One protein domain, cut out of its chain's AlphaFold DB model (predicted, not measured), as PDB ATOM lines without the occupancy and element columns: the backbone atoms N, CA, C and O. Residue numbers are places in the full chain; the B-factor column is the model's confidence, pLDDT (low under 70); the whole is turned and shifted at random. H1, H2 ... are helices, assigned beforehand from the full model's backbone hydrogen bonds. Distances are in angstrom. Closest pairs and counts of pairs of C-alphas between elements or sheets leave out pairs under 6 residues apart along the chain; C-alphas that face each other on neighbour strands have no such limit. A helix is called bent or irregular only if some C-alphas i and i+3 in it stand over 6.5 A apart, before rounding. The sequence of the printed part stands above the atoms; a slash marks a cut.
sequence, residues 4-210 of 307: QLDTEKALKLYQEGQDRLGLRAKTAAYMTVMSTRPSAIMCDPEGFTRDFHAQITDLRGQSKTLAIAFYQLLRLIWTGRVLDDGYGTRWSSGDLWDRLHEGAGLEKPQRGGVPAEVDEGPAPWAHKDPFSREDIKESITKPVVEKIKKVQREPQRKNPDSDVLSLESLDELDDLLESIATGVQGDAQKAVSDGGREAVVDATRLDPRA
ATOM      1  N   GLN A   4     -43.022  21.629 -38.422       92.50
ATOM      2  CA  GLN A   4     -42.896  22.615 -37.355       92.50
ATOM      3  C   GLN A   4     -41.616  23.455 -37.504       92.50
ATOM      4  O   GLN A   4     -41.692  24.676 -37.557       92.50
ATOM      5  N   LEU A   5     -40.462  22.809 -37.700       93.56
ATOM      6  CA  LEU A   5     -39.177  23.498 -37.867       93.56
ATOM      7  C   LEU A   5     -39.168  24.409 -39.104       93.56
ATOM      8  O   LEU A   5     -38.608  25.502 -39.079       93.56
ATOM      9  N   ASP A   6     -39.782  23.958 -40.198       94.38
ATOM     10  CA  ASP A   6     -39.913  24.776 -41.407       94.38
ATOM     11  C   ASP A   6     -40.874  25.956 -41.182       94.38
ATOM     12  O   ASP A   6     -40.640  27.049 -41.692       94.38
ATOM     13  N   THR A   7     -41.909  25.777 -40.359       95.00
ATOM     14  CA  THR A   7     -42.822  26.862 -39.973       95.00
ATOM     15  C   THR A   7     -42.102  27.931 -39.149       95.00
ATOM     16  O   THR A   7     -42.214  29.112 -39.464       95.00
ATOM     17  N   GLU A   8     -41.331  27.537 -38.137       94.69
ATOM     18  CA  GLU A   8     -40.567  28.461 -37.284       94.69
ATOM     19  C   GLU A   8     -39.550  29.271 -38.093       94.69
ATOM     20  O   GLU A   8     -39.440  30.485 -37.933       94.69
ATOM     21  N   LYS A   9     -38.857  28.619 -39.034       95.56
ATOM     22  CA  LYS A   9     -37.930  29.296 -39.951       95.56
ATOM     23  C   LYS A   9     -38.637  30.301 -40.853       95.56
ATOM     24  O   LYS A   9     -38.148  31.415 -41.011       95.56
ATOM     25  N   ALA A  10     -39.772  29.921 -41.438       96.56
ATOM     26  CA  ALA A  10     -40.549  30.816 -42.291       96.56
ATOM     27  C   ALA A  10     -41.074  32.028 -41.507       96.56
ATOM     28  O   ALA A  10     -40.998  33.150 -41.999       96.56
ATOM     29  N   LEU A  11     -41.561  31.807 -40.281       96.38
ATOM     30  CA  LEU A  11     -42.052  32.860 -39.394       96.38
ATOM     31  C   LEU A  11     -40.946  33.849 -39.023       96.38
ATOM     32  O   LEU A  11     -41.160  35.053 -39.129       96.38
ATOM     33  N   LYS A  12     -39.752  33.353 -38.683       95.75
ATOM     34  CA  LYS A  12     -38.599  34.202 -38.376       95.75
ATOM     35  C   LYS A  12     -38.195  35.083 -39.563       95.75
ATOM     36  O   LYS A  12     -38.049  36.286 -39.398       95.75
ATOM     37  N   LEU A  13     -38.075  34.509 -40.764       97.12
ATOM     38  CA  LEU A  13     -37.755  35.285 -41.974       97.12
ATOM     39  C   LEU A  13     -38.836  36.323 -42.297       97.12
ATOM     40  O   LEU A  13     -38.531  37.432 -42.730       97.12
ATOM     41  N   TYR A  14     -40.105  35.962 -42.095       97.50
ATOM     42  CA  TYR A  14     -41.222  36.877 -42.293       97.50
ATOM     43  C   TYR A  14     -41.149  38.072 -41.331       97.50
ATOM     44  O   TYR A  14     -41.239  39.211 -41.787       97.50
ATOM     45  N   GLN A  15     -40.911  37.824 -40.039       95.88
ATOM     46  CA  GLN A  15     -40.712  38.864 -39.023       95.88
ATOM     47  C   GLN A  15     -39.516  39.765 -39.358       95.88
ATOM     48  O   GLN A  15     -39.672  40.978 -39.441       95.88
ATOM     49  N   GLU A  16     -38.358  39.187 -39.695       96.25
ATOM     50  CA  GLU A  16     -37.167  39.949 -40.106       96.25
ATOM     51  C   GLU A  16     -37.435  40.849 -41.327       96.25
ATOM     52  O   GLU A  16     -36.991  42.000 -41.380       96.25
ATOM     53  N   GLY A  17     -38.186  40.357 -42.315       97.06
ATOM     54  CA  GLY A  17     -38.580  41.156 -43.472       97.06
ATOM     55  C   GLY A  17     -39.556  42.287 -43.122       97.06
ATOM     56  O   GLY A  17     -39.393  43.409 -43.612       97.06
ATOM     57  N   GLN A  18     -40.534  42.033 -42.245       96.44
ATOM     58  CA  GLN A  18     -41.451  43.066 -41.749       96.44
ATOM     59  C   GLN A  18     -40.718  44.139 -40.943       96.44
ATOM     60  O   GLN A  18     -40.975  45.328 -41.137       96.44
ATOM     61  N   ASP A  19     -39.747  43.750 -40.125       95.06
ATOM     62  CA  ASP A  19     -38.909  44.664 -39.353       95.06
ATOM     63  C   ASP A  19     -38.087  45.593 -40.247       95.06
ATOM     64  O   ASP A  19     -38.043  46.808 -40.031       95.06
ATOM     65  N   ARG A  20     -37.491  45.056 -41.318       95.94
ATOM     66  CA  ARG A  20     -36.761  45.860 -42.311       95.94
ATOM     67  C   ARG A  20     -37.669  46.868 -43.009       95.94
ATOM     68  O   ARG A  20     -37.272  48.019 -43.208       95.94
ATOM     69  N   LEU A  21     -38.879  46.460 -43.388       96.75
ATOM     70  CA  LEU A  21     -39.865  47.353 -44.004       96.75
ATOM     71  C   LEU A  21     -40.354  48.419 -43.016       96.75
ATOM     72  O   LEU A  21     -40.422  49.597 -43.373       96.75
ATOM     73  N   GLY A  22     -40.612  48.035 -41.768       95.56
ATOM     74  CA  GLY A  22     -40.980  48.944 -40.688       95.56
ATOM     75  C   GLY A  22     -39.889  49.973 -40.397       95.56
ATOM     76  O   GLY A  22     -40.191  51.156 -40.247       95.56
ATOM     77  N   LEU A  23     -38.616  49.567 -40.382       95.69
ATOM     78  CA  LEU A  23     -37.487  50.481 -40.218       95.69
ATOM     79  C   LEU A  23     -37.399  51.477 -41.380       95.69
ATOM     80  O   LEU A  23     -37.289  52.676 -41.138       95.69
ATOM     81  N   ARG A  24     -37.530  51.015 -42.629       96.38
ATOM     82  CA  ARG A  24     -37.568  51.900 -43.809       96.38
ATOM     83  C   ARG A  24     -38.712  52.910 -43.724       96.38
ATOM     84  O   ARG A  24     -38.502  54.078 -44.042       96.38
ATOM     85  N   ALA A  25     -39.886  52.485 -43.257       96.25
ATOM     86  CA  ALA A  25     -41.036  53.362 -43.050       96.25
ATOM     87  C   ALA A  25     -40.740  54.443 -41.999       96.25
ATOM     88  O   ALA A  25     -40.972  55.623 -42.250       96.25
ATOM     89  N   LYS A  26     -40.152  54.059 -40.857       95.94
ATOM     90  CA  LYS A  26     -39.717  55.002 -39.813       95.94
ATOM     91  C   LYS A  26     -38.668  55.981 -40.338       95.94
ATOM     92  O   LYS A  26     -38.760  57.172 -40.066       95.94
ATOM     93  N   THR A  27     -37.680  55.517 -41.095       96.00
ATOM     94  CA  THR A  27     -36.653  56.401 -41.659       96.00
ATOM     95  C   THR A  27     -37.260  57.392 -42.652       96.00
ATOM     96  O   THR A  27     -36.999  58.585 -42.548       96.00
ATOM     97  N   ALA A  28     -38.116  56.935 -43.571       93.12
ATOM     98  CA  ALA A  28     -38.788  57.810 -44.534       93.12
ATOM     99  C   ALA A  28     -39.682  58.857 -43.843       93.12
ATOM    100  O   ALA A  28     -39.644  60.041 -44.186       93.12
ATOM    101  N   ALA A  29     -40.425  58.433 -42.817       93.56
ATOM    102  CA  ALA A  29     -41.253  59.305 -41.993       93.56
ATOM    103  C   ALA A  29     -40.436  60.382 -41.272       93.56
ATOM    104  O   ALA A  29     -40.758  61.565 -41.371       93.56
ATOM    105  N   TYR A  30     -39.352  59.976 -40.607       94.00
ATOM    106  CA  TYR A  30     -38.443  60.886 -39.913       94.00
ATOM    107  C   TYR A  30     -37.865  61.926 -40.872       94.00
ATOM    108  O   TYR A  30     -38.004  63.124 -40.648       94.00
ATOM    109  N   MET A  31     -37.302  61.477 -41.997       91.62
ATOM    110  CA  MET A  31     -36.715  62.374 -42.996       91.62
ATOM    111  C   MET A  31     -37.748  63.344 -43.571       91.62
ATOM    112  O   MET A  31     -37.435  64.516 -43.772       91.62
ATOM    113  N   THR A  32     -38.986  62.895 -43.798       89.88
ATOM    114  CA  THR A  32     -40.069  63.764 -44.283       89.88
ATOM    115  C   THR A  32     -40.405  64.854 -43.266       89.88
ATOM    116  O   THR A  32     -40.502  66.020 -43.640       89.88
ATOM    117  N   VAL A  33     -40.534  64.511 -41.981       89.12
ATOM    118  CA  VAL A  33     -40.826  65.494 -40.926       89.12
ATOM    119  C   VAL A  33     -39.663  66.469 -40.750       89.12
ATOM    120  O   VAL A  33     -39.877  67.675 -40.814       89.12
ATOM    121  N   MET A  34     -38.432  65.973 -40.608       88.25
ATOM    122  CA  MET A  34     -37.257  66.812 -40.335       88.25
ATOM    123  C   MET A  34     -36.870  67.721 -41.511       88.25
ATOM    124  O   MET A  34     -36.256  68.765 -41.312       88.25
ATOM    125  N   SER A  35     -37.233  67.353 -42.744       87.94
ATOM    126  CA  SER A  35     -36.999  68.189 -43.932       87.94
ATOM    127  C   SER A  35     -38.143  69.158 -44.250       87.94
ATOM    128  O   SER A  35     -37.967  70.053 -45.082       87.94
ATOM    129  N   THR A  36     -39.299  69.031 -43.589       85.94
ATOM    130  CA  THR A  36     -40.476  69.866 -43.857       85.94
ATOM    131  C   THR A  36     -40.673  70.897 -42.755       85.94
ATOM    132  O   THR A  36     -40.834  70.574 -41.582       85.94
ATOM    133  N   ARG A  37     -40.740  72.178 -43.131       84.12
ATOM    134  CA  ARG A  37     -41.051  73.246 -42.171       84.12
ATOM    135  C   ARG A  37     -42.483  73.076 -41.642       84.12
ATOM    136  O   ARG A  37     -43.392  72.943 -42.464       84.12
ATOM    137  N   PRO A  38     -42.737  73.199 -40.325       84.50
ATOM    138  CA  PRO A  38     -44.091  73.090 -39.771       84.50
ATOM    139  C   PRO A  38     -45.112  74.033 -40.426       84.50
ATOM    140  O   PRO A  38     -46.260  73.658 -40.654       84.50
ATOM    141  N   SER A  39     -44.689  75.244 -40.803       82.00
ATOM    142  CA  SER A  39     -45.538  76.201 -41.523       82.00
ATOM    143  C   SER A  39     -45.953  75.712 -42.913       82.00
ATOM    144  O   SER A  39     -47.076  75.977 -43.330       82.00
ATOM    145  N   ALA A  40     -45.100  74.958 -43.612       86.19
ATOM    146  CA  ALA A  40     -45.436  74.383 -44.912       86.19
ATOM    147  C   ALA A  40     -46.523  73.303 -44.784       86.19
ATOM    148  O   ALA A  40     -47.471  73.311 -45.564       86.19
ATOM    149  N   ILE A  41     -46.439  72.449 -43.752       86.44
ATOM    150  CA  ILE A  41     -47.471  71.438 -43.445       86.44
ATOM    151  C   ILE A  41     -48.818  72.114 -43.166       86.44
ATOM    152  O   ILE A  41     -49.859  71.645 -43.609       86.44
ATOM    153  N   MET A  42     -48.803  73.237 -42.445       86.25
ATOM    154  CA  MET A  42     -50.009  74.002 -42.125       86.25
ATOM    155  C   MET A  42     -50.630  74.694 -43.346       86.25
ATOM    156  O   MET A  42     -51.855  74.803 -43.414       86.25
ATOM    157  N   CYS A  43     -49.806  75.170 -44.284       88.88
ATOM    158  CA  CYS A  43     -50.267  75.822 -45.511       88.88
ATOM    159  C   CYS A  43     -50.850  74.833 -46.529       88.88
ATOM    160  O   CYS A  43     -51.824  75.174 -47.195       88.88
ATOM    161  N   ASP A  44     -50.276  73.630 -46.646       91.38
ATOM    162  CA  ASP A  44     -50.749  72.582 -47.559       91.38
ATOM    163  C   ASP A  44     -50.793  71.193 -46.884       91.38
ATOM    164  O   ASP A  44     -49.953  70.324 -47.159       91.38
ATOM    165  N   PRO A  45     -51.782  70.943 -46.000       91.69
ATOM    166  CA  PRO A  45     -51.936  69.637 -45.363       91.69
ATOM    167  C   PRO A  45     -52.225  68.517 -46.371       91.69
ATOM    168  O   PRO A  45     -51.787  67.384 -46.178       91.69
ATOM    169  N   GLU A  46     -52.949  68.816 -47.455       92.12
ATOM    170  CA  GLU A  46     -53.307  67.823 -48.475       92.12
ATOM    171  C   GLU A  46     -52.096  67.395 -49.311       92.12
ATOM    172  O   GLU A  46     -51.955  66.210 -49.632       92.12
ATOM    173  N   GLY A  47     -51.193  68.329 -49.630       90.44
ATOM    174  CA  GLY A  47     -49.906  68.033 -50.252       90.44
ATOM    175  C   GLY A  47     -49.051  67.117 -49.383       90.44
ATOM    176  O   GLY A  47     -48.585  66.086 -49.870       90.44
ATOM    177  N   PHE A  48     -48.949  67.416 -48.083       90.19
ATOM    178  CA  PHE A  48     -48.268  66.546 -47.120       90.19
ATOM    179  C   PHE A  48     -48.883  65.135 -47.092       90.19
ATOM    180  O   PHE A  48     -48.162  64.146 -47.237       90.19
ATOM    181  N   THR A  49     -50.217  65.022 -46.999       93.25
ATOM    182  CA  THR A  49     -50.927  63.730 -47.064       93.25
ATOM    183  C   THR A  49     -50.599  62.967 -48.349       93.25
ATOM    184  O   THR A  49     -50.325  61.766 -48.307       93.25
ATOM    185  N   ARG A  50     -50.642  63.636 -49.507       92.38
ATOM    186  CA  ARG A  50     -50.397  63.018 -50.816       92.38
ATOM    187  C   ARG A  50     -48.983  62.453 -50.914       92.38
ATOM    188  O   ARG A  50     -48.824  61.310 -51.350       92.38
ATOM    189  N   ASP A  51     -47.987  63.244 -50.536       87.69
ATOM    190  CA  ASP A  51     -46.578  62.889 -50.694       87.69
ATOM    191  C   ASP A  51     -46.193  61.773 -49.712       87.69
ATOM    192  O   ASP A  51     -45.503  60.819 -50.081       87.69
ATOM    193  N   PHE A  52     -46.737  61.819 -48.493       88.69
ATOM    194  CA  PHE A  52     -46.569  60.759 -47.506       88.69
ATOM    195  C   PHE A  52     -47.255  59.454 -47.935       88.69
ATOM    196  O   PHE A  52     -46.657  58.380 -47.875       88.69
ATOM    197  N   HIS A  53     -48.488  59.536 -48.444       92.62
ATOM    198  CA  HIS A  53     -49.219  58.374 -48.953       92.62
ATOM    199  C   HIS A  53     -48.436  57.650 -50.055       92.62
ATOM    200  O   HIS A  53     -48.376  56.421 -50.051       92.62
ATOM    201  N   ALA A  54     -47.824  58.386 -50.989       89.19
ATOM    202  CA  ALA A  54     -47.029  57.791 -52.063       89.19
ATOM    203  C   ALA A  54     -45.848  56.960 -51.526       89.19
ATOM    204  O   ALA A  54     -45.635  55.845 -51.994       89.19
ATOM    205  N   GLN A  55     -45.137  57.464 -50.510       88.25
ATOM    206  CA  GLN A  55     -44.010  56.759 -49.887       88.25
ATOM    207  C   GLN A  55     -44.452  55.496 -49.131       88.25
ATOM    208  O   GLN A  55     -43.828  54.443 -49.251       88.25
ATOM    209  N   ILE A  56     -45.545  55.584 -48.368       93.56
ATOM    210  CA  ILE A  56     -46.039  54.465 -47.555       93.56
ATOM    211  C   ILE A  56     -46.667  53.365 -48.410       93.56
ATOM    212  O   ILE A  56     -46.486  52.188 -48.105       93.56
ATOM    213  N   THR A  57     -47.368  53.722 -49.489       94.38
ATOM    214  CA  THR A  57     -48.081  52.747 -50.335       94.38
ATOM    215  C   THR A  57     -47.134  51.712 -50.944       94.38
ATOM    216  O   THR A  57     -47.465  50.530 -50.982       94.38
ATOM    217  N   ASP A  58     -45.942  52.128 -51.379       93.75
ATOM    218  CA  ASP A  58     -44.946  51.214 -51.952       93.75
ATOM    219  C   ASP A  58     -44.421  50.207 -50.912       93.75
ATOM    220  O   ASP A  58     -44.449  48.992 -51.129       93.75
ATOM    221  N   LEU A  59     -44.021  50.697 -49.734       96.00
ATOM    222  CA  LEU A  59     -43.546  49.848 -48.635       96.00
ATOM    223  C   LEU A  59     -44.642  48.905 -48.125       96.00
ATOM    224  O   LEU A  59     -44.384  47.729 -47.863       96.00
ATOM    225  N   ARG A  60     -45.880  49.396 -48.025       96.25
ATOM    226  CA  ARG A  60     -47.051  48.590 -47.665       96.25
ATOM    227  C   ARG A  60     -47.322  47.497 -48.703       96.25
ATOM    228  O   ARG A  60     -47.595  46.357 -48.331       96.25
ATOM    229  N   GLY A  61     -47.170  47.800 -49.993       94.88
ATOM    230  CA  GLY A  61     -47.252  46.816 -51.075       94.88
ATOM    231  C   GLY A  61     -46.183  45.723 -50.972       94.88
ATOM    232  O   GLY A  61     -46.487  44.540 -51.161       94.88
ATOM    233  N   GLN A  62     -44.951  46.087 -50.599       95.38
ATOM    234  CA  GLN A  62     -43.879  45.125 -50.309       95.38
ATOM    235  C   GLN A  62     -44.226  44.242 -49.099       95.38
ATOM    236  O   GLN A  62     -44.066  43.024 -49.177       95.38
ATOM    237  N   SER A  63     -44.776  44.824 -48.026       96.94
ATOM    238  CA  SER A  63     -45.237  44.081 -46.841       96.94
ATOM    239  C   SER A  63     -46.338  43.072 -47.188       96.94
ATOM    240  O   SER A  63     -46.220  41.889 -46.856       96.94
ATOM    241  N   LYS A  64     -47.359  43.495 -47.949       95.50
ATOM    242  CA  LYS A  64     -48.422  42.618 -48.474       95.50
ATOM    243  C   LYS A  64     -47.841  41.467 -49.295       95.50
ATOM    244  O   LYS A  64     -48.187  40.308 -49.097       95.50
ATOM    245  N   THR A  65     -46.918  41.776 -50.195       94.56
ATOM    246  CA  THR A  65     -46.295  40.804 -51.101       94.56
ATOM    247  C   THR A  65     -45.439  39.765 -50.363       94.56
ATOM    248  O   THR A  65     -45.430  38.589 -50.737       94.56
ATOM    249  N   LEU A  66     -44.739  40.181 -49.304       96.81
ATOM    250  CA  LEU A  66     -43.984  39.293 -48.423       96.81
ATOM    251  C   LEU A  66     -44.920  38.369 -47.626       96.81
ATOM    252  O   LEU A  66     -44.686  37.164 -47.543       96.81
ATOM    253  N   ALA A  67     -46.016  38.919 -47.101       96.88
ATOM    254  CA  ALA A  67     -47.028  38.169 -46.363       96.88
ATOM    255  C   ALA A  67     -47.752  37.117 -47.215       96.88
ATOM    256  O   ALA A  67     -48.013  36.016 -46.730       96.88
ATOM    257  N   ILE A  68     -48.025  37.410 -48.490       95.62
ATOM    258  CA  ILE A  68     -48.585  36.437 -49.445       95.62
ATOM    259  C   ILE A  68     -47.654  35.225 -49.581       95.62
ATOM    260  O   ILE A  68     -48.102  34.086 -49.441       95.62
ATOM    261  N   ALA A  69     -46.352  35.463 -49.784       96.00
ATOM    262  CA  ALA A  69     -45.366  34.390 -49.902       96.00
ATOM    263  C   ALA A  69     -45.257  33.567 -48.605       96.00
ATOM    264  O   ALA A  69     -45.241  32.335 -48.649       96.00
ATOM    265  N   PHE A  70     -45.250  34.239 -47.449       97.94
ATOM    266  CA  PHE A  70     -45.270  33.591 -46.135       97.94
ATOM    267  C   PHE A  70     -46.505  32.697 -45.954       97.94
ATOM    268  O   PHE A  70     -46.381  31.525 -45.587       97.94
ATOM    269  N   TYR A  71     -47.693  33.214 -46.280       97.38
ATOM    270  CA  TYR A  71     -48.946  32.472 -46.194       97.38
ATOM    271  C   TYR A  71     -48.937  31.237 -47.097       97.38
ATOM    272  O   TYR A  71     -49.234  30.131 -46.638       97.38
ATOM    273  N   GLN A  72     -48.577  31.406 -48.375       96.06
ATOM    274  CA  GLN A  72     -48.501  30.309 -49.341       96.06
ATOM    275  C   GLN A  72     -47.519  29.229 -48.881       96.06
ATOM    276  O   GLN A  72     -47.844  28.045 -48.962       96.06
ATOM    277  N   LEU A  73     -46.359  29.614 -48.339       96.25
ATOM    278  CA  LEU A  73     -45.366  28.662 -47.850       96.25
ATOM    279  C   LEU A  73     -45.883  27.856 -46.658       96.25
ATOM    280  O   LEU A  73     -45.795  26.627 -46.668       96.25
ATOM    281  N   LEU A  74     -46.459  28.514 -45.647       96.56
ATOM    282  CA  LEU A  74     -47.030  27.807 -44.500       96.56
ATOM    283  C   LEU A  74     -48.169  26.883 -44.923       96.56
ATOM    284  O   LEU A  74     -48.235  25.728 -44.496       96.56
ATOM    285  N   ARG A  75     -49.041  27.355 -45.815       95.69
ATOM    286  CA  ARG A  75     -50.118  26.533 -46.359       95.69
ATOM    287  C   ARG A  75     -49.575  25.307 -47.091       95.69
ATOM    288  O   ARG A  75     -50.075  24.202 -46.867       95.69
ATOM    289  N   LEU A  76     -48.528  25.472 -47.900       95.44
ATOM    290  CA  LEU A  76     -47.864  24.390 -48.625       95.44
ATOM    291  C   LEU A  76     -47.249  23.359 -47.670       95.44
ATOM    292  O   LEU A  76     -47.478  22.164 -47.840       95.44
ATOM    293  N   ILE A  77     -46.536  23.806 -46.630       94.88
ATOM    294  CA  ILE A  77     -45.912  22.934 -45.616       94.88
ATOM    295  C   ILE A  77     -46.953  22.034 -44.936       94.88
ATOM    296  O   ILE A  77     -46.716  20.840 -44.722       94.88
ATOM    297  N   TRP A  78     -48.112  22.595 -44.586       95.06
ATOM    298  CA  TRP A  78     -49.114  21.891 -43.787       95.06
ATOM    299  C   TRP A  78     -50.142  21.115 -44.610       95.06
ATOM    300  O   TRP A  78     -50.588  20.054 -44.165       95.06
ATOM    301  N   THR A  79     -50.508  21.615 -45.790       94.19
ATOM    302  CA  THR A  79     -51.603  21.067 -46.609       94.19
ATOM    303  C   THR A  79     -51.137  20.438 -47.921       94.19
ATOM    304  O   THR A  79     -51.899  19.686 -48.524       94.19
ATOM    305  N   GLY A  80     -49.907  20.721 -48.358       93.31
ATOM    306  CA  GLY A  80     -49.376  20.301 -49.655       93.31
ATOM    307  C   GLY A  80     -49.843  21.155 -50.838       93.31
ATOM    308  O   GLY A  80     -49.513  20.822 -51.971       93.31
ATOM    309  N   ARG A  81     -50.595  22.239 -50.599       93.62
ATOM    310  CA  ARG A  81     -51.196  23.079 -51.647       93.62
ATOM    311  C   ARG A  81     -51.095  24.564 -51.331       93.62
ATOM    312  O   ARG A  81     -51.088  24.951 -50.162       93.62
ATOM    313  N   VAL A  82     -51.131  25.405 -52.357       94.38
ATOM    314  CA  VAL A  82     -51.141  26.874 -52.238       94.38
ATOM    315  C   VAL A  82     -52.467  27.470 -52.720       94.38
ATOM    316  O   VAL A  82     -53.266  26.789 -53.361       94.38
ATOM    317  N   LEU A  83     -52.704  28.739 -52.386       92.44
ATOM    318  CA  LEU A  83     -53.735  29.563 -53.023       92.44
ATOM    319  C   LEU A  83     -53.113  30.347 -54.179       92.44
ATOM    320  O   LEU A  83     -51.907  30.599 -54.159       92.44
ATOM    321  N   ASP A  84     -53.933  30.754 -55.144       89.62
ATOM    322  CA  ASP A  84     -53.534  31.693 -56.196       89.62
ATOM    323  C   ASP A  84     -53.091  33.030 -55.570       89.62
ATOM    324  O   ASP A  84     -53.735  33.537 -54.649       89.62
ATOM    325  N   ASP A  85     -51.973  33.581 -56.050       85.75
ATOM    326  CA  ASP A  85     -51.421  34.855 -55.584       85.75
ATOM    327  C   ASP A  85     -52.198  36.080 -56.098       85.75
ATOM    328  O   ASP A  85     -51.959  37.195 -55.633       85.75
ATOM    329  N   GLY A  86     -53.143  35.878 -57.022       83.38
ATOM    330  CA  GLY A  86     -53.914  36.926 -57.689       83.38
ATOM    331  C   GLY A  86     -53.224  37.501 -58.928       83.38
ATOM    332  O   GLY A  86     -53.800  38.357 -59.597       83.38
ATOM    333  N   TYR A  87     -52.019  37.023 -59.250       81.06
ATOM    334  CA  TYR A  87     -51.215  37.437 -60.402       81.06
ATOM    335  C   TYR A  87     -51.018  36.298 -61.414       81.06
ATOM    336  O   TYR A  87     -50.407  36.506 -62.462       81.06
ATOM    337  N   GLY A  88     -51.548  35.102 -61.125       77.94
ATOM    338  CA  GLY A  88     -51.455  33.931 -61.994       77.94
ATOM    339  C   GLY A  88     -50.082  33.257 -61.966       77.94
ATOM    340  O   GLY A  88     -49.775  32.456 -62.856       77.94
ATOM    341  N   THR A  89     -49.245  33.562 -60.970       84.56
ATOM    342  CA  THR A  89     -47.903  32.980 -60.881       84.56
ATOM    343  C   THR A  89     -47.955  31.615 -60.204       84.56
ATOM    344  O   THR A  89     -48.576  31.433 -59.157       84.56
ATOM    345  N   ARG A  90     -47.251  30.632 -60.776       86.31
ATOM    346  CA  ARG A  90     -47.104  29.301 -60.176       86.31
ATOM    347  C   ARG A  90     -45.790  29.203 -59.417       86.31
ATOM    348  O   ARG A  90     -44.740  29.026 -60.026       86.31
ATOM    349  N   TRP A  91     -45.871  29.291 -58.097       89.00
ATOM    350  CA  TRP A  91     -44.712  29.224 -57.209       89.00
ATOM    351  C   TRP A  91     -44.352  27.785 -56.837       89.00
ATOM    352  O   TRP A  91     -45.232  26.968 -56.564       89.00
ATOM    353  N   SER A  92     -43.059  27.469 -56.781       92.56
ATOM    354  CA  SER A  92     -42.552  26.277 -56.095       92.56
ATOM    355  C   SER A  92     -42.248  26.572 -54.620       92.56
ATOM    356  O   SER A  92     -42.185  27.727 -54.195       92.56
ATOM    357  N   SER A  93     -42.016  25.529 -53.816       92.62
ATOM    358  CA  SER A  93     -41.545  25.715 -52.435       92.62
ATOM    359  C   SER A  93     -40.209  26.463 -52.372       92.62
ATOM    360  O   SER A  93     -40.027  27.285 -51.478       92.62
ATOM    361  N   GLY A  94     -39.296  26.203 -53.314       93.56
ATOM    362  CA  GLY A  94     -38.008  26.889 -53.421       93.56
ATOM    363  C   GLY A  94     -38.171  28.386 -53.669       93.56
ATOM    364  O   GLY A  94     -37.587  29.180 -52.939       93.56
ATOM    365  N   ASP A  95     -39.044  28.765 -54.606       94.12
ATOM    366  CA  ASP A  95     -39.293  30.177 -54.925       94.12
ATOM    367  C   ASP A  95     -39.889  30.934 -53.732       94.12
ATOM    368  O   ASP A  95     -39.512  32.069 -53.447       94.12
ATOM    369  N   LEU A  96     -40.809  30.298 -52.996       95.06
ATOM    370  CA  LEU A  96     -41.400  30.890 -51.795       95.06
ATOM    371  C   LEU A  96     -40.348  31.108 -50.700       95.06
ATOM    372  O   LEU A  96     -40.341  32.162 -50.062       95.06
ATOM    373  N   TRP A  97     -39.427  30.157 -50.511       96.06
ATOM    374  CA  TRP A  97     -38.289  30.345 -49.610       96.06
ATOM    375  C   TRP A  97     -37.378  31.478 -50.075       96.06
ATOM    376  O   TRP A  97     -37.014  32.317 -49.251       96.06
ATOM    377  N   ASP A  98     -37.034  31.534 -51.361       95.31
ATOM    378  CA  ASP A  98     -36.176  32.581 -51.923       95.31
ATOM    379  C   ASP A  98     -36.778  33.977 -51.706       95.31
ATOM    380  O   ASP A  98     -36.057  34.903 -51.336       95.31
ATOM    381  N   ARG A  99     -38.103  34.120 -51.835       94.31
ATOM    382  CA  ARG A  99     -38.817  35.377 -51.555       94.31
ATOM    383  C   ARG A  99     -38.762  35.784 -50.086       94.31
ATOM    384  O   ARG A  99     -38.597  36.967 -49.802       94.31
ATOM    385  N   LEU A 100     -38.892  34.837 -49.152       96.62
ATOM    386  CA  LEU A 100     -38.751  35.148 -47.725       96.62
ATOM    387  C   LEU A 100     -37.319  35.561 -47.373       96.62
ATOM    388  O   LEU A 100     -37.138  36.515 -46.622       96.62
ATOM    389  N   HIS A 101     -36.311  34.896 -47.946       96.50
ATOM    390  CA  HIS A 101     -34.909  35.280 -47.743       96.50
ATOM    391  C   HIS A 101     -34.633  36.667 -48.324       96.50
ATOM    392  O   HIS A 101     -34.066  37.509 -47.638       96.50
ATOM    393  N   GLU A 102     -35.095  36.944 -49.542       94.75
ATOM    394  CA  GLU A 102     -34.960  38.263 -50.169       94.75
ATOM    395  C   GLU A 102     -35.671  39.363 -49.373       94.75
ATOM    396  O   GLU A 102     -35.107  40.439 -49.183       94.75
ATOM    397  N   GLY A 103     -36.868  39.090 -48.843       93.00
ATOM    398  CA  GLY A 103     -37.589  40.010 -47.960       93.00
ATOM    399  C   GLY A 103     -36.836  40.306 -46.660       93.00
ATOM    400  O   GLY A 103     -36.724  41.465 -46.262       93.00
ATOM    401  N   ALA A 104     -36.237  39.279 -46.052       92.94
ATOM    402  CA  ALA A 104     -35.314  39.416 -44.922       92.94
ATOM    403  C   ALA A 104     -33.950  40.024 -45.328       92.94
ATOM    404  O   ALA A 104     -33.112  40.316 -44.473       92.94
ATOM    405  N   GLY A 105     -33.729  40.247 -46.630       92.00
ATOM    406  CA  GLY A 105     -32.485  40.665 -47.280       92.00
ATOM    407  C   GLY A 105     -31.283  39.799 -46.933       92.00
ATOM    408  O   GLY A 105     -30.203  40.320 -46.649       92.00
ATOM    409  N   LEU A 106     -31.517  38.493 -46.961       93.00
ATOM    410  CA  LEU A 106     -30.540  37.417 -46.922       93.00
ATOM    411  C   LEU A 106     -30.325  36.860 -48.335       93.00
ATOM    412  O   LEU A 106     -31.141  37.062 -49.240       93.00
ATOM    413  N   GLU A 107     -29.230  36.125 -48.526       92.38
ATOM    414  CA  GLU A 107     -28.977  35.432 -49.788       92.38
ATOM    415  C   GLU A 107     -30.029  34.349 -50.058       92.38
ATOM    416  O   GLU A 107     -30.461  33.616 -49.160       92.38
ATOM    417  N   LYS A 108     -30.436  34.243 -51.327       91.75
ATOM    418  CA  LYS A 108     -31.417  33.256 -51.780       91.75
ATOM    419  C   LYS A 108     -30.798  31.858 -51.711       91.75
ATOM    420  O   LYS A 108     -29.737  31.652 -52.301       91.75
ATOM    421  N   PRO A 109     -31.444  30.879 -51.060       86.44
ATOM    422  CA  PRO A 109     -30.925  29.520 -51.006       86.44
ATOM    423  C   PRO A 109     -31.004  28.774 -52.352       86.44
ATOM    424  O   PRO A 109     -30.390  27.715 -52.458       86.44
ATOM    425  N   GLN A 110     -31.741  29.281 -53.357       83.31
ATOM    426  CA  GLN A 110     -31.792  28.762 -54.738       83.31
ATOM    427  C   GLN A 110     -32.092  27.257 -54.815       83.31
ATOM    428  O   GLN A 110     -31.529  26.515 -55.622       83.31
ATOM    429  N   ARG A 111     -32.983  26.769 -53.944       73.31
ATOM    430  CA  ARG A 111     -33.205  25.322 -53.755       73.31
ATOM    431  C   ARG A 111     -33.904  24.633 -54.930       73.31
ATOM    432  O   ARG A 111     -33.933  23.404 -54.960       73.31
ATOM    433  N   GLY A 112     -34.448  25.397 -55.880       75.19
ATOM    434  CA  GLY A 112     -35.326  24.882 -56.930       75.19
ATOM    435  C   GLY A 112     -36.578  24.204 -56.356       75.19
ATOM    436  O   GLY A 112     -36.768  24.103 -55.141       75.19
ATOM    437  N   GLY A 113     -37.467  23.728 -57.223       78.75
ATOM    438  CA  GLY A 113     -38.643  22.994 -56.774       78.75
ATOM    439  C   GLY A 113     -39.632  22.688 -57.887       78.75
ATOM    440  O   GLY A 113     -39.635  23.321 -58.940       78.75
ATOM    441  N   VAL A 114     -40.491  21.703 -57.636       80.50
ATOM    442  CA  VAL A 114     -41.658  21.446 -58.485       80.50
ATOM    443  C   VAL A 114     -42.712  22.520 -58.180       80.50
ATOM    444  O   VAL A 114     -42.901  22.838 -56.999       80.50
ATOM    445  N   PRO A 115     -43.396  23.085 -59.195       88.12
ATOM    446  CA  PRO A 115     -44.496  24.017 -58.974       88.12
ATOM    447  C   PRO A 115     -45.540  23.440 -58.013       88.12
ATOM    448  O   PRO A 115     -45.944  22.283 -58.151       88.12
ATOM    449  N   ALA A 116     -45.963  24.240 -57.036       90.12
ATOM    450  CA  ALA A 116     -46.963  23.826 -56.067       90.12
ATOM    451  C   ALA A 116     -48.339  23.668 -56.729       90.12
ATOM    452  O   ALA A 116     -48.704  24.408 -57.645       90.12
ATOM    453  N   GLU A 117     -49.121  22.708 -56.235       91.38
ATOM    454  CA  GLU A 117     -50.511  22.547 -56.649       91.38
ATOM    455  C   GLU A 117     -51.360  23.691 -56.069       91.38
ATOM    456  O   GLU A 117     -51.308  23.965 -54.865       91.38
ATOM    457  N   VAL A 118     -52.128  24.360 -56.930       91.50
ATOM    458  CA  VAL A 118     -52.984  25.501 -56.580       91.50
ATOM    459  C   VAL A 118     -54.410  24.994 -56.367       91.50
ATOM    460  O   VAL A 118     -54.955  24.323 -57.241       91.50
ATOM    461  N   ASP A 119     -55.012  25.287 -55.212       90.50
ATOM    462  CA  ASP A 119     -56.435  25.001 -54.995       90.50
ATOM    463  C   ASP A 119     -57.309  25.958 -55.826       90.50
ATOM    464  O   ASP A 119     -57.039  27.158 -55.899       90.50
ATOM    465  N   GLU A 120     -58.378  25.428 -56.426       82.56
ATOM    466  CA  GLU A 120     -59.362  26.222 -57.167       82.56
ATOM    467  C   GLU A 120     -60.151  27.149 -56.229       82.56
ATOM    468  O   GLU A 120     -60.578  26.750 -55.143       82.56
ATOM    469  N   GLY A 121     -60.380  28.388 -56.663       81.00
ATOM    470  CA  GLY A 121     -61.145  29.381 -55.915       81.00
ATOM    471  C   GLY A 121     -60.689  30.810 -56.204       81.00
ATOM    472  O   GLY A 121     -59.700  31.014 -56.911       81.00
ATOM    473  N   PRO A 122     -61.405  31.822 -55.684       81.56
ATOM    474  CA  PRO A 122     -60.969  33.205 -55.808       81.56
ATOM    475  C   PRO A 122     -59.666  33.419 -55.029       81.56
ATOM    476  O   PRO A 122     -59.559  33.025 -53.867       81.56
ATOM    477  N   ALA A 123     -58.692  34.087 -55.650       86.38
ATOM    478  CA  ALA A 123     -57.489  34.524 -54.955       86.38
ATOM    479  C   ALA A 123     -57.877  35.521 -53.842       86.38
ATOM    480  O   ALA A 123     -58.477  36.558 -54.155       86.38
ATOM    481  N   PRO A 124     -57.527  35.273 -52.562       88.69
ATOM    482  CA  PRO A 124     -57.896  36.164 -51.457       88.69
ATOM    483  C   PRO A 124     -57.440  37.611 -51.667       88.69
ATOM    484  O   PRO A 124     -58.068  38.548 -51.180       88.69
ATOM    485  N   TRP A 125     -56.358  37.792 -52.422       91.00
ATOM    486  CA  TRP A 125     -55.674  39.067 -52.608       91.00
ATOM    487  C   TRP A 125     -56.020  39.786 -53.917       91.00
ATOM    488  O   TRP A 125     -55.437  40.835 -54.178       91.00
ATOM    489  N   ALA A 126     -56.977  39.281 -54.708       85.56
ATOM    490  CA  ALA A 126     -57.386  39.881 -55.988       85.56
ATOM    491  C   ALA A 126     -58.088  41.250 -55.861       85.56
ATOM    492  O   ALA A 126     -58.430  41.877 -56.863       85.56
ATOM    493  N   HIS A 127     -58.321  41.729 -54.638       83.94
ATOM    494  CA  HIS A 127     -58.881  43.047 -54.375       83.94
ATOM    495  C   HIS A 127     -57.776  44.106 -54.228       83.94
ATOM    496  O   HIS A 127     -56.669  43.843 -53.743       83.94
ATOM    497  N   LYS A 128     -58.097  45.343 -54.620       83.50
ATOM    498  CA  LYS A 128     -57.225  46.498 -54.393       83.50
ATOM    499  C   LYS A 128     -57.098  46.753 -52.890       83.50
ATOM    500  O   LYS A 128     -58.096  46.675 -52.181       83.50
ATOM    501  N   ASP A 129     -55.888  47.072 -52.435       85.25
ATOM    502  CA  ASP A 129     -55.646  47.495 -51.050       85.25
ATOM    503  C   ASP A 129     -56.579  48.676 -50.701       85.25
ATOM    504  O   ASP A 129     -56.591  49.660 -51.454       85.25
ATOM    505  N   PRO A 130     -57.401  48.571 -49.637       84.94
ATOM    506  CA  PRO A 130     -58.322  49.634 -49.246       84.94
ATOM    507  C   PRO A 130     -57.605  50.870 -48.692       84.94
ATOM    508  O   PRO A 130     -58.234  51.922 -48.600       84.94
ATOM    509  N   PHE A 131     -56.314  50.759 -48.353       89.50
ATOM    510  CA  PHE A 131     -55.521  51.859 -47.824       89.50
ATOM    511  C   PHE A 131     -55.526  53.069 -48.758       89.50
ATOM    512  O   PHE A 131     -55.230  52.980 -49.955       89.50
ATOM    513  N   SER A 132     -55.886  54.213 -48.192       92.19
ATOM    514  CA  SER A 132     -56.203  55.418 -48.935       92.19
ATOM    515  C   SER A 132     -55.539  56.657 -48.341       92.19
ATOM    516  O   SER A 132     -54.972  56.666 -47.246       92.19
ATOM    517  N   ARG A 133     -55.649  57.770 -49.071       92.50
ATOM    518  CA  ARG A 133     -55.218  59.081 -48.570       92.50
ATOM    519  C   ARG A 133     -56.019  59.532 -47.351       92.50
ATOM    520  O   ARG A 133     -55.469  60.264 -46.536       92.50
ATOM    521  N   GLU A 134     -57.275  59.104 -47.219       92.25
ATOM    522  CA  GLU A 134     -58.082  59.459 -46.049       92.25
ATOM    523  C   GLU A 134     -57.523  58.789 -44.790       92.25
ATOM    524  O   GLU A 134     -57.417  59.441 -43.757       92.25
ATOM    525  N   ASP A 135     -57.032  57.551 -44.890       90.31
ATOM    526  CA  ASP A 135     -56.394  56.863 -43.762       90.31
ATOM    527  C   ASP A 135     -55.148  57.615 -43.271       90.31
ATOM    528  O   ASP A 135     -54.992  57.833 -42.069       90.31
ATOM    529  N   ILE A 136     -54.289  58.089 -44.184       92.19
ATOM    530  CA  ILE A 136     -53.123  58.935 -43.846       92.19
ATOM    531  C   ILE A 136     -53.558  60.271 -43.241       92.19
ATOM    532  O   ILE A 136     -52.937  60.781 -42.304       92.19
ATOM    533  N   LYS A 137     -54.611  60.875 -43.784       93.31
ATOM    534  CA  LYS A 137     -55.117  62.152 -43.293       93.31
ATOM    535  C   LYS A 137     -55.603  62.033 -41.850       93.31
ATOM    536  O   LYS A 137     -55.223  62.865 -41.029       93.31
ATOM    537  N   GLU A 138     -56.390  61.004 -41.545       92.69
ATOM    538  CA  GLU A 138     -56.922  60.751 -40.202       92.69
ATOM    539  C   GLU A 138     -55.833  60.330 -39.211       92.69
ATOM    540  O   GLU A 138     -55.757  60.887 -38.119       92.69
ATOM    541  N   SER A 139     -54.981  59.372 -39.587       88.50
ATOM    542  CA  SER A 139     -53.997  58.788 -38.663       88.50
ATOM    543  C   SER A 139     -52.742  59.634 -38.471       88.50
ATOM    544  O   SER A 139     -52.154  59.579 -37.403       88.50
ATOM    545  N   ILE A 140     -52.339  60.429 -39.469       91.69
ATOM    546  CA  ILE A 140     -51.051  61.137 -39.456       91.69
ATOM    547  C   ILE A 140     -51.252  62.639 -39.585       91.69
ATOM    548  O   ILE A 140     -50.855  63.407 -38.713       91.69
ATOM    549  N   THR A 141     -51.881  63.095 -40.670       92.88
ATOM    550  CA  THR A 141     -51.876  64.532 -40.996       92.88
ATOM    551  C   THR A 141     -52.638  65.354 -39.957       92.88
ATOM    552  O   THR A 141     -52.142  66.388 -39.508       92.88
ATOM    553  N   LYS A 142     -53.819  64.894 -39.530       93.62
ATOM    554  CA  LYS A 142     -54.613  65.572 -38.499       93.62
ATOM    555  C   LYS A 142     -53.870  65.675 -37.158       93.62
ATOM    556  O   LYS A 142     -53.712  66.812 -36.708       93.62
ATOM    557  N   PRO A 143     -53.343  64.583 -36.561       92.56
ATOM    558  CA  PRO A 143     -52.549  64.674 -35.334       92.56
ATOM    559  C   PRO A 143     -51.359  65.631 -35.436       92.56
ATOM    560  O   PRO A 143     -51.111  66.403 -34.509       92.56
ATOM    561  N   VAL A 144     -50.650  65.639 -36.571       92.12
ATOM    562  CA  VAL A 144     -49.527  66.562 -36.806       92.12
ATOM    563  C   VAL A 144     -49.999  68.018 -36.798       92.12
ATOM    564  O   VAL A 144     -49.452  68.843 -36.066       92.12
ATOM    565  N   VAL A 145     -51.051  68.337 -37.557       92.06
ATOM    566  CA  VAL A 145     -51.634  69.689 -37.623       92.06
ATOM    567  C   VAL A 145     -52.144  70.146 -36.254       92.06
ATOM    568  O   VAL A 145     -51.935  71.294 -35.857       92.06
ATOM    569  N   GLU A 146     -52.812  69.267 -35.507       91.69
ATOM    570  CA  GLU A 146     -53.305  69.566 -34.160       91.69
ATOM    571  C   GLU A 146     -52.166  69.832 -33.176       91.69
ATOM    572  O   GLU A 146     -52.254  70.766 -32.374       91.69
ATOM    573  N   LYS A 147     -51.072  69.074 -33.275       89.94
ATOM    574  CA  LYS A 147     -49.883  69.251 -32.439       89.94
ATOM    575  C   LYS A 147     -49.181  70.579 -32.715       89.94
ATOM    576  O   LYS A 147     -48.890  71.307 -31.767       89.94
ATOM    577  N   ILE A 148     -49.018  70.949 -33.988       87.19
ATOM    578  CA  ILE A 148     -48.462  72.254 -34.380       87.19
ATOM    579  C   ILE A 148     -49.349  73.394 -33.851       87.19
ATOM    580  O   ILE A 148     -48.852  74.327 -33.220       87.19
ATOM    581  N   LYS A 149     -50.675  73.297 -34.028       86.56
ATOM    582  CA  LYS A 149     -51.631  74.294 -33.507       86.56
ATOM    583  C   LYS A 149     -51.579  74.425 -31.987       86.56
ATOM    584  O   LYS A 149     -51.775  75.522 -31.470       86.56
ATOM    585  N   LYS A 150     -51.387  73.318 -31.265       84.81
ATOM    586  CA  LYS A 150     -51.311  73.329 -29.801       84.81
ATOM    587  C   LYS A 150     -50.107  74.141 -29.332       84.81
ATOM    588  O   LYS A 150     -50.296  75.041 -28.520       84.81
ATOM    589  N   VAL A 151     -48.926  73.884 -29.897       79.25
ATOM    590  CA  VAL A 151     -47.703  74.622 -29.543       79.25
ATOM    591  C   VAL A 151     -47.811  76.097 -29.924       79.25
ATOM    592  O   VAL A 151     -47.476  76.946 -29.114       79.25
ATOM    593  N   GLN A 152     -48.405  76.438 -31.073       74.12
ATOM    594  CA  GLN A 152     -48.638  77.844 -31.450       74.12
ATOM    595  C   GLN A 152     -49.578  78.605 -30.493       74.12
ATOM    596  O   GLN A 152     -49.502  79.825 -30.385       74.12
ATOM    597  N   ARG A 153     -50.495  77.909 -29.806       70.38
ATOM    598  CA  ARG A 153     -51.481  78.521 -28.893       70.38
ATOM    599  C   ARG A 153     -51.006  78.620 -27.444       70.38
ATOM    600  O   ARG A 153     -51.585  79.386 -26.676       70.38
ATOM    601  N   GLU A 154     -50.017  77.829 -27.037       68.06
ATOM    602  CA  GLU A 154     -49.480  77.857 -25.671       68.06
ATOM    603  C   GLU A 154     -48.849  79.215 -25.283       68.06
ATOM    604  O   GLU A 154     -49.147  79.678 -24.176       68.06
ATOM    605  N   PRO A 155     -48.105  79.911 -26.167       60.50
ATOM    606  CA  PRO A 155     -47.618  81.275 -25.934       60.50
ATOM    607  C   PRO A 155     -48.757  82.283 -25.727       60.50
ATOM    608  O   PRO A 155     -48.815  82.941 -24.690       60.50
ATOM    609  N   GLN A 156     -49.751  82.304 -26.629       56.84
ATOM    610  CA  GLN A 156     -50.941  83.166 -26.518       56.84
ATOM    611  C   GLN A 156     -51.737  82.940 -25.222       56.84
ATOM    612  O   GLN A 156     -52.317  83.874 -24.672       56.84
ATOM    613  N   ARG A 157     -51.794  81.695 -24.722       59.09
ATOM    614  CA  ARG A 157     -52.447  81.387 -23.438       59.09
ATOM    615  C   ARG A 157     -51.689  81.948 -22.239       59.09
ATOM    616  O   ARG A 157     -52.332  82.314 -21.260       59.09
ATOM    617  N   LYS A 158     -50.355  81.960 -22.285       62.75
ATOM    618  CA  LYS A 158     -49.509  82.484 -21.202       62.75
ATOM    619  C   LYS A 158     -49.423  84.014 -21.240       62.75
ATOM    620  O   LYS A 158     -49.369  84.627 -20.178       62.75
ATOM    621  N   ASN A 159     -49.462  84.625 -22.426       57.56
ATOM    622  CA  ASN A 159     -49.510  86.074 -22.614       57.56
ATOM    623  C   ASN A 159     -50.345  86.443 -23.868       57.56
ATOM    624  O   ASN A 159     -49.894  86.165 -24.983       57.56
ATOM    625  N   PRO A 160     -51.521  87.090 -23.722       60.25
ATOM    626  CA  PRO A 160     -52.393  87.461 -24.844       60.25
ATOM    627  C   PRO A 160     -51.764  88.442 -25.844       60.25
ATOM    628  O   PRO A 160     -52.189  88.470 -26.996       60.25
ATOM    629  N   ASP A 161     -50.762  89.211 -25.405       60.19
ATOM    630  CA  ASP A 161     -50.031  90.191 -26.217       60.19
ATOM    631  C   ASP A 161     -48.724  89.616 -26.804       60.19
ATOM    632  O   ASP A 161     -47.947  90.347 -27.418       60.19
ATOM    633  N   SER A 162     -48.446  88.316 -26.611       57.78
ATOM    634  CA  SER A 162     -47.301  87.659 -27.257       57.78
ATOM    635  C   SER A 162     -47.522  87.539 -28.767       57.78
ATOM    636  O   SER A 162     -48.575  87.087 -29.227       57.78
ATOM    637  N   ASP A 163     -46.523  87.952 -29.547       51.38
ATOM    638  CA  ASP A 163     -46.548  87.796 -30.999       51.38
ATOM    639  C   ASP A 163     -46.458  86.300 -31.356       51.38
ATOM    640  O   ASP A 163     -45.658  85.546 -30.806       51.38
ATOM    641  N   VAL A 164     -47.316  85.847 -32.268       48.50
ATOM    642  CA  VAL A 164     -47.682  84.428 -32.499       48.50
ATOM    643  C   VAL A 164     -46.560  83.623 -33.186       48.50
ATOM    644  O   VAL A 164     -46.721  82.445 -33.507       48.50
ATOM    645  N   LEU A 165     -45.419  84.259 -33.457       47.19
ATOM    646  CA  LEU A 165     -44.389  83.792 -34.385       47.19
ATOM    647  C   LEU A 165     -43.007  83.600 -33.750       47.19
ATOM    648  O   LEU A 165     -41.995  83.841 -34.405       47.19
ATOM    649  N   SER A 166     -42.926  83.087 -32.527       54.12
ATOM    650  CA  SER A 166     -41.666  82.497 -32.072       54.12
ATOM    651  C   SER A 166     -41.907  81.233 -31.265       54.12
ATOM    652  O   SER A 166     -42.435  81.287 -30.161       54.12
ATOM    653  N   LEU A 167     -41.459  80.097 -31.799       55.69
ATOM    654  CA  LEU A 167     -40.784  79.128 -30.937       55.69
ATOM    655  C   LEU A 167     -39.660  79.939 -30.284       55.69
ATOM    656  O   LEU A 167     -38.842  80.519 -31.003       55.69
ATOM    657  N   GLU A 168     -39.735  80.149 -28.971       57.22
ATOM    658  CA  GLU A 168     -38.916  81.153 -28.273       57.22
ATOM    659  C   GLU A 168     -37.434  80.734 -28.246       57.22
ATOM    660  O   GLU A 168     -36.548  81.552 -27.991       57.22
ATOM    661  N   SER A 169     -37.153  79.476 -28.604       63.47
ATOM    662  CA  SER A 169     -35.820  78.910 -28.781       63.47
ATOM    663  C   SER A 169     -35.776  77.882 -29.920       63.47
ATOM    664  O   SER A 169     -36.788  77.291 -30.299       63.47
ATOM    665  N   LEU A 170     -34.577  77.657 -30.470       68.62
ATOM    666  CA  LEU A 170     -34.329  76.550 -31.403       68.62
ATOM    667  C   LEU A 170     -34.605  75.189 -30.736       68.62
ATOM    668  O   LEU A 170     -35.124  74.296 -31.394       68.62
ATOM    669  N   ASP A 171     -34.366  75.079 -29.427       74.06
ATOM    670  CA  ASP A 171     -34.596  73.860 -28.646       74.06
ATOM    671  C   ASP A 171     -36.088  73.464 -28.616       74.06
ATOM    672  O   ASP A 171     -36.432  72.303 -28.811       74.06
ATOM    673  N   GLU A 172     -37.004  74.431 -28.471       76.12
ATOM    674  CA  GLU A 172     -38.454  74.173 -28.527       76.12
ATOM    675  C   GLU A 172     -38.930  73.708 -29.912       76.12
ATOM    676  O   GLU A 172     -39.888  72.934 -30.026       76.12
ATOM    677  N   LEU A 173     -38.287  74.195 -30.979       77.44
ATOM    678  CA  LEU A 173     -38.559  73.729 -32.338       77.44
ATOM    679  C   LEU A 173     -38.098  72.284 -32.514       77.44
ATOM    680  O   LEU A 173     -38.846  71.483 -33.079       77.44
ATOM    681  N   ASP A 174     -36.904  71.962 -32.026       81.88
ATOM    682  CA  ASP A 174     -36.337  70.620 -32.110       81.88
ATOM    683  C   ASP A 174     -37.183  69.617 -31.314       81.88
ATOM    684  O   ASP A 174     -37.574  68.585 -31.862       81.88
ATOM    685  N   ASP A 175     -37.602  69.956 -30.091       85.31
ATOM    686  CA  ASP A 175     -38.502  69.124 -29.281       85.31
ATOM    687  C   ASP A 175     -39.855  68.883 -29.973       85.31
ATOM    688  O   ASP A 175     -40.391  67.766 -29.972       85.31
ATOM    689  N   LEU A 176     -40.430  69.920 -30.596       86.00
ATOM    690  CA  LEU A 176     -41.670  69.791 -31.362       86.00
ATOM    691  C   LEU A 176     -41.486  68.853 -32.559       86.00
ATOM    692  O   LEU A 176     -42.312  67.956 -32.763       86.00
ATOM    693  N   LEU A 177     -40.435  69.068 -33.352       88.69
ATOM    694  CA  LEU A 177     -40.148  68.269 -34.539       88.69
ATOM    695  C   LEU A 177     -39.875  66.812 -34.176       88.69
ATOM    696  O   LEU A 177     -40.469  65.932 -34.792       88.69
ATOM    697  N   GLU A 178     -39.087  66.552 -33.137       90.75
ATOM    698  CA  GLU A 178     -38.780  65.201 -32.666       90.75
ATOM    699  C   GLU A 178     -40.043  64.489 -32.161       90.75
ATOM    700  O   GLU A 178     -40.317  63.328 -32.483       90.75
ATOM    701  N   SER A 179     -40.895  65.210 -31.432       91.94
ATOM    702  CA  SER A 179     -42.161  64.674 -30.943       91.94
ATOM    703  C   SER A 179     -43.164  64.409 -32.076       91.94
ATOM    704  O   SER A 179     -43.973  63.478 -31.986       91.94
ATOM    705  N   ILE A 180     -43.176  65.228 -33.133       92.69
ATOM    706  CA  ILE A 180     -43.952  64.967 -34.356       92.69
ATOM    707  C   ILE A 180     -43.377  63.741 -35.065       92.69
ATOM    708  O   ILE A 180     -44.123  62.807 -35.356       92.69
ATOM    709  N   ALA A 181     -42.064  63.720 -35.290       93.38
ATOM    710  CA  ALA A 181     -41.368  62.657 -35.997       93.38
ATOM    711  C   ALA A 181     -41.621  61.302 -35.331       93.38
ATOM    712  O   ALA A 181     -42.056  60.378 -36.013       93.38
ATOM    713  N   THR A 182     -41.492  61.218 -34.005       95.31
ATOM    714  CA  THR A 182     -41.757  59.994 -33.236       95.31
ATOM    715  C   THR A 182     -43.155  59.434 -33.515       95.31
ATOM    716  O   THR A 182     -43.295  58.247 -33.812       95.31
ATOM    717  N   GLY A 183     -44.196  60.276 -33.478       93.94
ATOM    718  CA  GLY A 183     -45.571  59.841 -33.753       93.94
ATOM    719  C   GLY A 183     -45.749  59.358 -35.194       93.94
ATOM    720  O   GLY A 183     -46.177  58.229 -35.430       93.94
ATOM    721  N   VAL A 184     -45.310  60.176 -36.157       94.88
ATOM    722  CA  VAL A 184     -45.412  59.870 -37.594       94.88
ATOM    723  C   VAL A 184     -44.641  58.592 -37.950       94.88
ATOM    724  O   VAL A 184     -45.094  57.808 -38.780       94.88
ATOM    725  N   GLN A 185     -43.502  58.332 -37.303       96.12
ATOM    726  CA  GLN A 185     -42.741  57.091 -37.446       96.12
ATOM    727  C   GLN A 185     -43.535  55.861 -36.995       96.12
ATOM    728  O   GLN A 185     -43.499  54.824 -37.666       96.12
ATOM    729  N   GLY A 186     -44.234  55.956 -35.864       94.62
ATOM    730  CA  GLY A 186     -45.087  54.886 -35.355       94.62
ATOM    731  C   GLY A 186     -46.231  54.556 -36.304       94.62
ATOM    732  O   GLY A 186     -46.453  53.383 -36.614       94.62
ATOM    733  N   ASP A 187     -46.918  55.588 -36.791       94.56
ATOM    734  CA  ASP A 187     -48.049  55.443 -37.709       94.56
ATOM    735  C   ASP A 187     -47.610  54.932 -39.084       94.56
ATOM    736  O   ASP A 187     -48.251  54.044 -39.647       94.56
ATOM    737  N   ALA A 188     -46.471  55.409 -39.596       95.81
ATOM    738  CA  ALA A 188     -45.862  54.912 -40.828       95.81
ATOM    739  C   ALA A 188     -45.533  53.422 -40.747       95.81
ATOM    740  O   ALA A 188     -45.898  52.648 -41.633       95.81
ATOM    741  N   GLN A 189     -44.855  53.009 -39.672       95.94
ATOM    742  CA  GLN A 189     -44.511  51.608 -39.465       95.94
ATOM    743  C   GLN A 189     -45.763  50.744 -39.351       95.94
ATOM    744  O   GLN A 189     -45.828  49.690 -39.982       95.94
ATOM    745  N   LYS A 190     -46.769  51.199 -38.598       93.75
ATOM    746  CA  LYS A 190     -48.053  50.506 -38.504       93.75
ATOM    747  C   LYS A 190     -48.699  50.355 -39.881       93.75
ATOM    748  O   LYS A 190     -49.040  49.239 -40.250       93.75
ATOM    749  N   ALA A 191     -48.835  51.440 -40.643       94.44
ATOM    750  CA  ALA A 191     -49.472  51.421 -41.958       94.44
ATOM    751  C   ALA A 191     -48.781  50.453 -42.932       94.44
ATOM    752  O   ALA A 191     -49.458  49.752 -43.683       94.44
ATOM    753  N   VAL A 192     -47.448  50.370 -42.891       96.19
ATOM    754  CA  VAL A 192     -46.684  49.405 -43.692       96.19
ATOM    755  C   VAL A 192     -46.924  47.972 -43.222       96.19
ATOM    756  O   VAL A 192     -47.337  47.150 -44.036       96.19
ATOM    757  N   SER A 193     -46.729  47.674 -41.933       94.44
ATOM    758  CA  SER A 193     -46.911  46.317 -41.392       94.44
ATOM    759  C   SER A 193     -48.353  45.810 -41.535       94.44
ATOM    760  O   SER A 193     -48.580  44.621 -41.759       94.44
ATOM    761  N   ASP A 194     -49.342  46.701 -41.459       93.56
ATOM    762  CA  ASP A 194     -50.753  46.355 -41.638       93.56
ATOM    763  C   ASP A 194     -51.042  45.792 -43.040       93.56
ATOM    764  O   ASP A 194     -51.900  44.924 -43.166       93.56
ATOM    765  N   GLY A 195     -50.269  46.163 -44.071       94.25
ATOM    766  CA  GLY A 195     -50.417  45.578 -45.411       94.25
ATOM    767  C   GLY A 195     -50.157  44.070 -45.423       94.25
ATOM    768  O   GLY A 195     -50.880  43.311 -46.070       94.25
ATOM    769  N   GLY A 196     -49.153  43.617 -44.668       95.06
ATOM    770  CA  GLY A 196     -48.868  42.198 -44.482       95.06
ATOM    771  C   GLY A 196     -49.876  41.504 -43.567       95.06
ATOM    772  O   GLY A 196     -50.399  40.440 -43.902       95.06
ATOM    773  N   ARG A 197     -50.206  42.130 -42.432       94.44
ATOM    774  CA  ARG A 197     -51.145  41.571 -41.445       94.44
ATOM    775  C   ARG A 197     -52.528  41.349 -42.047       94.44
ATOM    776  O   ARG A 197     -53.088  40.266 -41.884       94.44
ATOM    777  N   GLU A 198     -53.059  42.333 -42.768       92.81
ATOM    778  CA  GLU A 198     -54.338  42.225 -43.473       92.81
ATOM    779  C   GLU A 198     -54.298  41.109 -44.521       92.81
ATOM    780  O   GLU A 198     -55.206  40.284 -44.563       92.81
ATOM    781  N   ALA A 199     -53.204  40.989 -45.282       93.75
ATOM    782  CA  ALA A 199     -53.056  39.931 -46.280       93.75
ATOM    783  C   ALA A 199     -53.121  38.519 -45.675       93.75
ATOM    784  O   ALA A 199     -53.764  37.640 -46.253       93.75
ATOM    785  N   VAL A 200     -52.487  38.295 -44.515       94.75
ATOM    786  CA  VAL A 200     -52.575  37.012 -43.796       94.75
ATOM    787  C   VAL A 200     -53.983  36.798 -43.240       94.75
ATOM    788  O   VAL A 200     -54.554  35.722 -43.417       94.75
ATOM    789  N   VAL A 201     -54.552  37.812 -42.580       91.69
ATOM    790  CA  VAL A 201     -55.874  37.725 -41.940       91.69
ATOM    791  C   VAL A 201     -56.968  37.437 -42.966       91.69
ATOM    792  O   VAL A 201     -57.786  36.543 -42.748       91.69
ATOM    793  N   ASP A 202     -56.982  38.151 -44.088       89.19
ATOM    794  CA  ASP A 202     -58.002  37.988 -45.121       89.19
ATOM    795  C   ASP A 202     -57.867  36.643 -45.832       89.19
ATOM    796  O   ASP A 202     -58.869  35.956 -46.039       89.19
ATOM    797  N   ALA A 203     -56.640  36.187 -46.094       92.50
ATOM    798  CA  ALA A 203     -56.418  34.841 -46.605       92.50
ATOM    799  C   ALA A 203     -56.906  33.768 -45.621       92.50
ATOM    800  O   ALA A 203     -57.632  32.861 -46.016       92.50
ATOM    801  N   THR A 204     -56.609  33.880 -44.321       92.50
ATOM    802  CA  THR A 204     -57.138  32.954 -43.301       92.50
ATOM    803  C   THR A 204     -58.668  32.971 -43.216       92.50
ATOM    804  O   THR A 204     -59.283  31.933 -42.964       92.50
ATOM    805  N   ARG A 205     -59.307  34.127 -43.414       87.62
ATOM    806  CA  ARG A 205     -60.774  34.255 -43.405       87.62
ATOM    807  C   ARG A 205     -61.452  33.639 -44.621       87.62
ATOM    808  O   ARG A 205     -62.623  33.292 -44.514       87.62
ATOM    809  N   LEU A 206     -60.749  33.526 -45.744       88.56
ATOM    810  CA  LEU A 206     -61.295  33.017 -47.004       88.56
ATOM    811  C   LEU A 206     -60.870  31.573 -47.305       88.56
ATOM    812  O   LEU A 206     -61.565  30.877 -48.040       88.56
ATOM    813  N   ASP A 207     -59.767  31.094 -46.726       92.06
ATOM    814  CA  ASP A 207     -59.245  29.753 -46.985       92.06
ATOM    815  C   ASP A 207     -59.979  28.667 -46.176       92.06
ATOM    816  O   ASP A 207     -59.844  28.613 -44.946       92.06
ATOM    817  N   PRO A 208     -60.683  27.721 -46.828       90.06
ATOM    818  CA  PRO A 208     -61.382  26.636 -46.137       90.06
ATOM    819  C   PRO A 208     -60.437  25.673 -45.399       90.06
ATOM    820  O   PRO A 208     -60.874  24.928 -44.517       90.06
ATOM    821  N   ARG A 209     -59.138  25.665 -45.736       91.94
ATOM    822  CA  ARG A 209     -58.132  24.844 -45.047       91.94
ATOM    823  C   ARG A 209     -57.565  25.516 -43.799       91.94
ATOM    824  O   ARG A 209     -56.993  24.816 -42.961       91.94
ATOM    825  N   ALA A 210     -57.718  26.830 -43.645       92.62
ATOM    826  CA  ALA A 210     -57.211  27.544 -42.483       92.62
ATOM    827  C   ALA A 210     -58.128  27.333 -41.266       92.62
ATOM    828  O   ALA A 210     -59.337  27.575 -41.302       92.62
TER     829      ALA A 210
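Overview. This is residues 4 to 210 of the 307 residues of an uncharacterized protein of Streptomyces mobaraensis NBRC 13819 = DSM 40847 (UniProt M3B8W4). Two long helices, H1 and H3, run side by side in opposite ways, with the longest helix, H6, crossing them at a slant on one side and the short H4 packed on both from the other side near one end. At the other end of this rod, H5 and H6 form a helical hairpin that carries the length onward to a loop whose residues 157 to 162 stick out. The long link of residues 104 to 132 loops round the end where H4 lies and then returns along the rod to H5. The printed part has 207 residues, all helix in class, with six named helices in the order H1 to H6 and no named strand. It is loose, with a radius of gyration of the C-alphas of 21.9 A, and spans 76 by 32 by 24 A.

Along the chain. H1, residues 4 to 35, begins with C-alpha 4 at (-42.896, 22.615, -37.355) and is 46.4 A long. H2 is residues 38 to 43. H3, residues 45 to 79, is 48.6 A long with a kink of 30 degrees near residue 55. H4 is residues 93 to 103. H5, residues 133 to 158, is 36.5 A long with a kink of 33 degrees near residue 140; it is irregular, but only just: C-alphas 139 and 142 are 6.8 A apart. H6, residues 170 to 206, is 53.5 A long with a kink of 32 degrees near residue 195, and ends with C-alpha 206 at (-61.295, 33.017, -47.004).

Arrangement. H3 is the hub, touching four helices. H1, H3, H4 and H6 form an up-and-down bundle, each running against the one before it. H3 touches H1 at a shallow tilt of 5 degrees, opposite ways; the closest C-alphas, of Thr 7 and Leu 74, are 6.3 A apart. Residues 56 to 71 of H3 touch H6, closest at C-alphas Lys 64 and Gly 196, 4.0 A. H1 touches H6, closest at C-alphas Lys 26 and Gln 185, 4.4 A. H3 and H4 are a helical hairpin, closest at C-alphas Ala 69 and Leu 96, 5.6 A. H4 and H6 are apart. H5 touches H3, closest at C-alphas Thr 49 and Lys 137, 5.9 A. H2 and H5 only just touch, with 3 pairs of C-alphas within 8 A, the closest those of Met 42 and Val 145, 6.4 A. Every O i to N i+4 pair is within hydrogen-bond range in H1, H2 and H4; in H3 29 of 31 are, in H5 18 of 22, in H6 30 of 33.

Size, cuts and confidence. The two C-alphas farthest apart, of Val 114 and Asp 161, are 76.4 A apart. The printed part has no cut. The links H3 to H4, H4 to H5 and H5 to H6 are long. Residues 154 to 170 have pLDDT under 70.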